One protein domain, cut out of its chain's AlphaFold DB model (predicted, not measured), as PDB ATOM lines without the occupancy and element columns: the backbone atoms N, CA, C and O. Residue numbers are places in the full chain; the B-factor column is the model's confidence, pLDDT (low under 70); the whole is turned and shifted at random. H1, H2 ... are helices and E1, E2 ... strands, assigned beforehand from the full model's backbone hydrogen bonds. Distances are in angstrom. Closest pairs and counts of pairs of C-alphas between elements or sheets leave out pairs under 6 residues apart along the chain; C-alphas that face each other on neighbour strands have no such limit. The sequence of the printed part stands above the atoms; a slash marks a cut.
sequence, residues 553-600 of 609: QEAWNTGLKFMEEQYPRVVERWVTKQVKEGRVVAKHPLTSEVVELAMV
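What this domain is: This is residues 553 to 600 of the 609 residues of an uncharacterized protein of Candidatus Woesearchaeota archaeon (UniProt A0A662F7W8). A two-stranded hairpin, E1 and E2, and a helical hairpin, H1 and H2, are joined end to end, their turns pointing away from each other. The open ends meet between them, where the beginning of H1 packs on E2 and the end of H2 on E1; residues 588 to 593 stick out at one end and 565 to 570 at the other. The printed part has 48 residues with two named helices and two named strands, in the order H1, H2, E1, E2; the sheet E1 - E2 is antiparallel and the class is mixed, helices and strands. The outline is elongated, 34 by 20 by 19 A, and only just loose, close to compact, with a radius of gyration of the C-alphas of 11.6 A.

How they stand to each other: E1, residues 583 to 587, and E2, residues 594 to 599, form an antiparallel hairpin at 151 degrees, with N 584 and O 598 at 2.8 A and N 586 and O 595 at 2.9 A, within hydrogen-bond range. Residues 579 to 580 pair antiparallel with residues 583 to 584 of E1. The closest C-alphas of E1 and H2, residues 571 to 578, are those of Val 584 and Gln 578, 5.5 A apart. The closest C-alphas of E2 and H1, residues 553 to 566, are those of Ala 598 and Gln 553, 4.5 A apart. H1 touches H2 with residues 560 to 564 alone, closest at the C-alphas of Met 563 and Val 571, 5.6 A. This helical hairpin runs opposite ways at a shallow tilt of 32 degrees, only just short of steep. H1 and E1 are only just apart, at 8.2 A; H2 and E2 are apart. Every O i to N i+4 pair is within hydrogen-bond range in H1, and 3 of 4 in H2.

Where its parts are: E1 is 12.9 A long from first to last C-alpha and E2 14.3 A, with C-alpha 599 at (11.242, 42.892, -49.445). H1 is 20.0 A long from C-alpha 553 at (6.146, 45.767, -52.977), and H2 11.0 A.

The domain as a whole: The C-alphas of Glu 565 and Thr 591, the two farthest apart, are 34.8 A apart. The printed part has no cut. The links H1 to H2 and H2 to E1 are tight, and E1 to E2 is short. The mean pLDDT of the printed part is 95.2, and no printed residue is under 70.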
ATOM      1  N   GLN A 553       4.780  45.256 -52.953       96.75
ATOM      2  CA  GLN A 553       6.146  45.767 -52.977       96.75
ATOM      3  C   GLN A 553       6.147  47.247 -53.349       96.75
ATOM      4  O   GLN A 553       6.815  48.047 -52.689       96.75
ATOM      5  N   GLU A 554       5.385  47.621 -54.372       96.06
ATOM      6  CA  GLU A 554       5.290  49.013 -54.797       96.06
ATOM      7  C   GLU A 554       4.475  49.867 -53.817       96.06
ATOM      8  O   GLU A 554       4.850  51.013 -53.537       96.06
ATOM      9  N   ALA A 555       3.439  49.293 -53.191       96.31
ATOM     10  CA  ALA A 555       2.737  49.920 -52.071       96.31
ATOM     11  C   ALA A 555       3.709  50.263 -50.932       96.31
ATOM     12  O   ALA A 555       3.726  51.395 -50.440       96.31
ATOM     13  N   TRP A 556       4.560  49.305 -50.540       97.38
ATOM     14  CA  TRP A 556       5.577  49.516 -49.513       97.38
ATOM     15  C   TRP A 556       6.579  50.602 -49.903       97.38
ATOM     16  O   TRP A 556       6.836  51.503 -49.106       97.38
ATOM     17  N   ASN A 557       7.123  50.550 -51.123       96.94
ATOM     18  CA  ASN A 557       8.091  51.537 -51.606       96.94
ATOM     19  C   ASN A 557       7.501  52.955 -51.586       96.94
ATOM     20  O   ASN A 557       8.156  53.894 -51.130       96.94
ATOM     21  N   THR A 558       6.253  53.097 -52.040       96.75
ATOM     22  CA  THR A 558       5.539  54.379 -52.068       96.75
ATOM     23  C   THR A 558       5.315  54.918 -50.657       96.75
ATOM     24  O   THR A 558       5.660  56.067 -50.375       96.75
ATOM     25  N   GLY A 559       4.819  54.077 -49.741       97.25
ATOM     26  CA  GLY A 559       4.602  54.470 -48.350       97.25
ATOM     27  C   GLY A 559       5.899  54.783 -47.602       97.25
ATOM     28  O   GLY A 559       5.955  55.743 -46.834       97.25
ATOM     29  N   LEU A 560       6.974  54.035 -47.861       97.44
ATOM     30  CA  LEU A 560       8.289  54.310 -47.286       97.44
ATOM     31  C   LEU A 560       8.817  55.668 -47.746       97.44
ATOM     32  O   LEU A 560       9.221  56.471 -46.908       97.44
ATOM     33  N   LYS A 561       8.765  55.948 -49.052       97.69
ATOM     34  CA  LYS A 561       9.182  57.241 -49.605       97.69
ATOM     35  C   LYS A 561       8.397  58.394 -48.975       97.69
ATOM     36  O   LYS A 561       8.997  59.372 -48.539       97.69
ATOM     37  N   PHE A 562       7.076  58.253 -48.862       97.75
ATOM     38  CA  PHE A 562       6.233  59.235 -48.181       97.75
ATOM     39  C   PHE A 562       6.683  59.464 -46.729       97.75
ATOM     40  O   PHE A 562       6.860  60.606 -46.303       97.75
ATOM     41  N   MET A 563       6.929  58.390 -45.974       97.81
ATOM     42  CA  MET A 563       7.385  58.478 -44.584       97.81
ATOM     43  C   MET A 563       8.775  59.110 -44.448       97.81
ATOM     44  O   MET A 563       9.008  59.861 -43.501       97.81
ATOM     45  N   GLU A 564       9.698  58.844 -45.372       97.50
ATOM     46  CA  GLU A 564      11.023  59.473 -45.397       97.50
ATOM     47  C   GLU A 564      10.939  60.981 -45.671       97.50
ATOM     48  O   GLU A 564      11.654  61.761 -45.039       97.50
ATOM     49  N   GLU A 565      10.049  61.396 -46.576       97.44
ATOM     50  CA  GLU A 565       9.869  62.797 -46.962       97.44
ATOM     51  C   GLU A 565       9.120  63.608 -45.894       97.44
ATOM     52  O   GLU A 565       9.563  64.696 -45.520       97.44
ATOM     53  N   GLN A 566       7.998  63.088 -45.389       97.38
ATOM     54  CA  GLN A 566       7.097  63.827 -44.496       97.38
ATOM     55  C   GLN A 566       7.426  63.622 -43.012       97.38
ATOM     56  O   GLN A 566       7.266  64.536 -42.199       97.38
ATOM     57  N   TYR A 567       7.934  62.442 -42.645       96.94
ATOM     58  CA  TYR A 567       8.107  62.028 -41.251       96.94
ATOM     59  C   TYR A 567       9.493  61.413 -40.950       96.94
ATOM     60  O   TYR A 567       9.597  60.368 -40.291       96.94
ATOM     61  N   PRO A 568      10.605  62.091 -41.311       96.69
ATOM     62  CA  PRO A 568      11.959  61.534 -41.201       96.69
ATOM     63  C   PRO A 568      12.382  61.182 -39.766       96.69
ATOM     64  O   PRO A 568      13.291  60.384 -39.558       96.69
ATOM     65  N   ARG A 569      11.733  61.763 -38.748       96.81
ATOM     66  CA  ARG A 569      12.037  61.508 -37.325       96.81
ATOM     67  C   ARG A 569      11.488  60.181 -36.803       96.81
ATOM     68  O   ARG A 569      11.918  59.712 -35.748       96.81
ATOM     69  N   VAL A 570      10.502  59.608 -37.489       97.12
ATOM     70  CA  VAL A 570       9.761  58.437 -36.997       97.12
ATOM     71  C   VAL A 570       9.844  57.253 -37.956       97.12
ATOM     72  O   VAL A 570       9.608  56.127 -37.523       97.12
ATOM     73  N   VAL A 571      10.247  57.485 -39.212       97.31
ATOM     74  CA  VAL A 571      10.325  56.462 -40.267       97.31
ATOM     75  C   VAL A 571      11.112  55.220 -39.845       97.31
ATOM     76  O   VAL A 571      10.627  54.114 -40.027       97.31
ATOM     77  N   GLU A 572      12.265  55.359 -39.186       96.62
ATOM     78  CA  GLU A 572      13.060  54.198 -38.747       96.62
ATOM     79  C   GLU A 572      12.301  53.321 -37.737       96.62
ATOM     80  O   GLU A 572      12.283  52.092 -37.846       96.62
ATOM     81  N   ARG A 573      11.605  53.951 -36.780       96.75
ATOM     82  CA  ARG A 573      10.763  53.244 -35.801       96.75
ATOM     83  C   ARG A 573       9.541  52.615 -36.465       96.75
ATOM     84  O   ARG A 573       9.164  51.509 -36.090       96.75
ATOM     85  N   TRP A 574       8.942  53.299 -37.437       96.88
ATOM     86  CA  TRP A 574       7.802  52.804 -38.209       96.88
ATOM     87  C   TRP A 574       8.175  51.586 -39.068       96.88
ATOM     88  O   TRP A 574       7.458  50.588 -39.061       96.88
ATOM     89  N   VAL A 575       9.337  51.613 -39.729       96.62
ATOM     90  CA  VAL A 575       9.871  50.481 -40.501       96.62
ATOM     91  C   VAL A 575      10.174  49.293 -39.589       96.62
ATOM     92  O   VAL A 575       9.724  48.180 -39.849       96.62
ATOM     93  N   THR A 576      10.879  49.522 -38.476       95.19
ATOM     94  CA  THR A 576      11.300  48.452 -37.548       95.19
ATOM     95  C   THR A 576      10.121  47.652 -36.984       95.19
ATOM     96  O   THR A 576      10.266  46.469 -36.686       95.19
ATOM     97  N   LYS A 577       8.938  48.263 -36.851       93.44
ATOM     98  CA  LYS A 577       7.733  47.569 -36.376       93.44
ATOM     99  C   LYS A 577       7.148  46.569 -37.375       93.44
ATOM    100  O   LYS A 577       6.532  45.594 -36.953       93.44
ATOM    101  N   GLN A 578       7.340  46.807 -38.669       95.00
ATOM    102  CA  GLN A 578       6.695  46.051 -39.747       95.00
ATOM    103  C   GLN A 578       7.628  45.018 -40.387       95.00
ATOM    104  O   GLN A 578       7.171  44.081 -41.045       95.00
ATOM    105  N   VAL A 579       8.938  45.183 -40.197       95.25
ATOM    106  CA  VAL A 579       9.966  44.382 -40.860       95.25
ATOM    107  C   VAL A 579      10.488  43.286 -39.939       95.25
ATOM    108  O   VAL A 579      10.949  43.549 -38.830       95.25
ATOM    109  N   LYS A 580      10.484  42.047 -40.430       93.31
ATOM    110  CA  LYS A 580      11.136  40.893 -39.806       93.31
ATOM    111  C   LYS A 580      12.076  40.257 -40.814       93.31
ATOM    112  O   LYS A 580      11.672  39.980 -41.935       93.31
ATOM    113  N   GLU A 581      13.337  40.068 -40.427       91.56
ATOM    114  CA  GLU A 581      14.348  39.409 -41.273       91.56
ATOM    115  C   GLU A 581      14.485  40.043 -42.677       91.56
ATOM    116  O   GLU A 581      14.686  39.362 -43.677       91.56
ATOM    117  N   GLY A 582      14.352  41.373 -42.760       92.12
ATOM    118  CA  GLY A 582      14.428  42.118 -44.026       92.12
ATOM    119  C   GLY A 582      13.161  42.056 -44.887       92.12
ATOM    120  O   GLY A 582      13.175  42.540 -46.017       92.12
ATOM    121  N   ARG A 583      12.063  41.497 -44.370       94.06
ATOM    122  CA  ARG A 583      10.776  41.381 -45.065       94.06
ATOM    123  C   ARG A 583       9.682  42.118 -44.315       94.06
ATOM    124  O   ARG A 583       9.602  42.033 -43.092       94.06
ATOM    125  N   VAL A 584       8.829  42.824 -45.040       95.69
ATOM    126  CA  VAL A 584       7.593  43.392 -44.504       95.69
ATOM    127  C   VAL A 584       6.587  42.261 -44.391       95.69
ATOM    128  O   VAL A 584       6.264  41.613 -45.390       95.69
ATOM    129  N   VAL A 585       6.109  42.009 -43.177       95.81
ATOM    130  CA  VAL A 585       5.192  40.902 -42.903       95.81
ATOM    131  C   VAL A 585       3.868  41.410 -42.357       95.81
ATOM    132  O   VAL A 585       3.824  42.359 -41.577       95.81
ATOM    133  N   ALA A 586       2.789  40.730 -42.716       95.31
ATOM    134  CA  ALA A 586       1.466  40.936 -42.148       95.31
ATOM    135  C   ALA A 586       0.907  39.611 -41.630       95.31
ATOM    136  O   ALA A 586       1.374  38.539 -42.003       95.31
ATOM    137  N   LYS A 587      -0.097  39.668 -40.753       94.94
ATOM    138  CA  LYS A 587      -0.900  38.491 -40.408       94.94
ATOM    139  C   LYS A 587      -2.198  38.521 -41.199       94.94
ATOM    140  O   LYS A 587      -2.888  39.540 -41.182       94.94
ATOM    141  N   HIS A 588      -2.550  37.404 -41.823       95.81
ATOM    142  CA  HIS A 588      -3.837  37.235 -42.476       95.81
ATOM    143  C   HIS A 588      -4.974  37.356 -41.442       95.81
ATOM    144  O   HIS A 588      -4.938  36.678 -40.409       95.81
ATOM    145  N   PRO A 589      -5.994  38.205 -41.679       95.00
ATOM    146  CA  PRO A 589      -6.954  38.606 -40.645       95.00
ATOM    147  C   PRO A 589      -7.891  37.489 -40.168       95.00
ATOM    148  O   PRO A 589      -8.535  37.642 -39.132       95.00
ATOM    149  N   LEU A 590      -7.990  36.377 -40.906       93.62
ATOM    150  CA  LEU A 590      -8.854  35.243 -40.546       93.62
ATOM    151  C   LEU A 590      -8.092  34.030 -40.006       93.62
ATOM    152  O   LEU A 590      -8.647  33.281 -39.204       93.62
ATOM    153  N   THR A 591      -6.867  33.802 -40.487       92.00
ATOM    154  CA  THR A 591      -6.080  32.592 -40.176       92.00
ATOM    155  C   THR A 591      -4.917  32.872 -39.232       92.00
ATOM    156  O   THR A 591      -4.308  31.930 -38.741       92.00
ATOM    157  N   SER A 592      -4.598  34.147 -38.982       90.62
ATOM    158  CA  SER A 592      -3.413  34.587 -38.235       90.62
ATOM    159  C   SER A 592      -2.074  34.162 -38.868       90.62
ATOM    160  O   SER A 592      -1.019  34.422 -38.283       90.62
ATOM    161  N   GLU A 593      -2.091  33.550 -40.058       93.12
ATOM    162  CA  GLU A 593      -0.893  33.133 -40.790       93.12
ATOM    163  C   GLU A 593      -0.073  34.349 -41.205       93.12
ATOM    164  O   GLU A 593      -0.616  35.383 -41.596       93.12
ATOM    165  N   VAL A 594       1.249  34.235 -41.097       94.44
ATOM    166  CA  VAL A 594       2.160  35.308 -41.488       94.44
ATOM    167  C   VAL A 594       2.348  35.268 -43.000       94.44
ATOM    168  O   VAL A 594       2.732  34.237 -43.547       94.44
ATOM    169  N   VAL A 595       2.098  36.398 -43.651       94.94
ATOM    170  CA  VAL A 595       2.243  36.602 -45.091       94.94
ATOM    171  C   VAL A 595       3.340  37.630 -45.325       94.94
ATOM    172  O   VAL A 595       3.415  38.652 -44.639       94.94
ATOM    173  N   GLU A 596       4.205  37.346 -46.288       95.50
ATOM    174  CA  GLU A 596       5.241  38.270 -46.738       95.50
ATOM    175  C   GLU A 596       4.647  39.190 -47.800       95.50
ATOM    176  O   GLU A 596       4.135  38.721 -48.812       95.50
ATOM    177  N   LEU A 597       4.689  40.498 -47.547       93.62
ATOM    178  CA  LEU A 597       4.106  41.500 -48.439       93.62
ATOM    179  C   LEU A 597       5.164  42.162 -49.324       93.62
ATOM    180  O   LEU A 597       4.906  42.436 -50.490       93.62
ATOM    181  N   ALA A 598       6.355  42.426 -48.785       92.75
ATOM    182  CA  ALA A 598       7.416  43.117 -49.512       92.75
ATOM    183  C   ALA A 598       8.809  42.776 -48.967       92.75
ATOM    184  O   ALA A 598       8.978  42.423 -47.798       92.75
ATOM    185  N   MET A 599       9.828  42.950 -49.801       89.75
ATOM    186  CA  MET A 599      11.242  42.892 -49.445       89.75
ATOM    187  C   MET A 599      11.775  44.300 -49.160       89.75
ATOM    188  O   MET A 599      11.501  45.252 -49.896       89.75
ATOM    189  N   VAL A 600      12.592  44.438 -48.115       82.44
ATOM    190  CA  VAL A 600      13.291  45.688 -47.800       82.44
ATOM    191  C   VAL A 600      14.695  45.622 -48.384       82.44
ATOM    192  O   VAL A 600      15.520  44.825 -47.941       82.44
TER     193      VAL A 600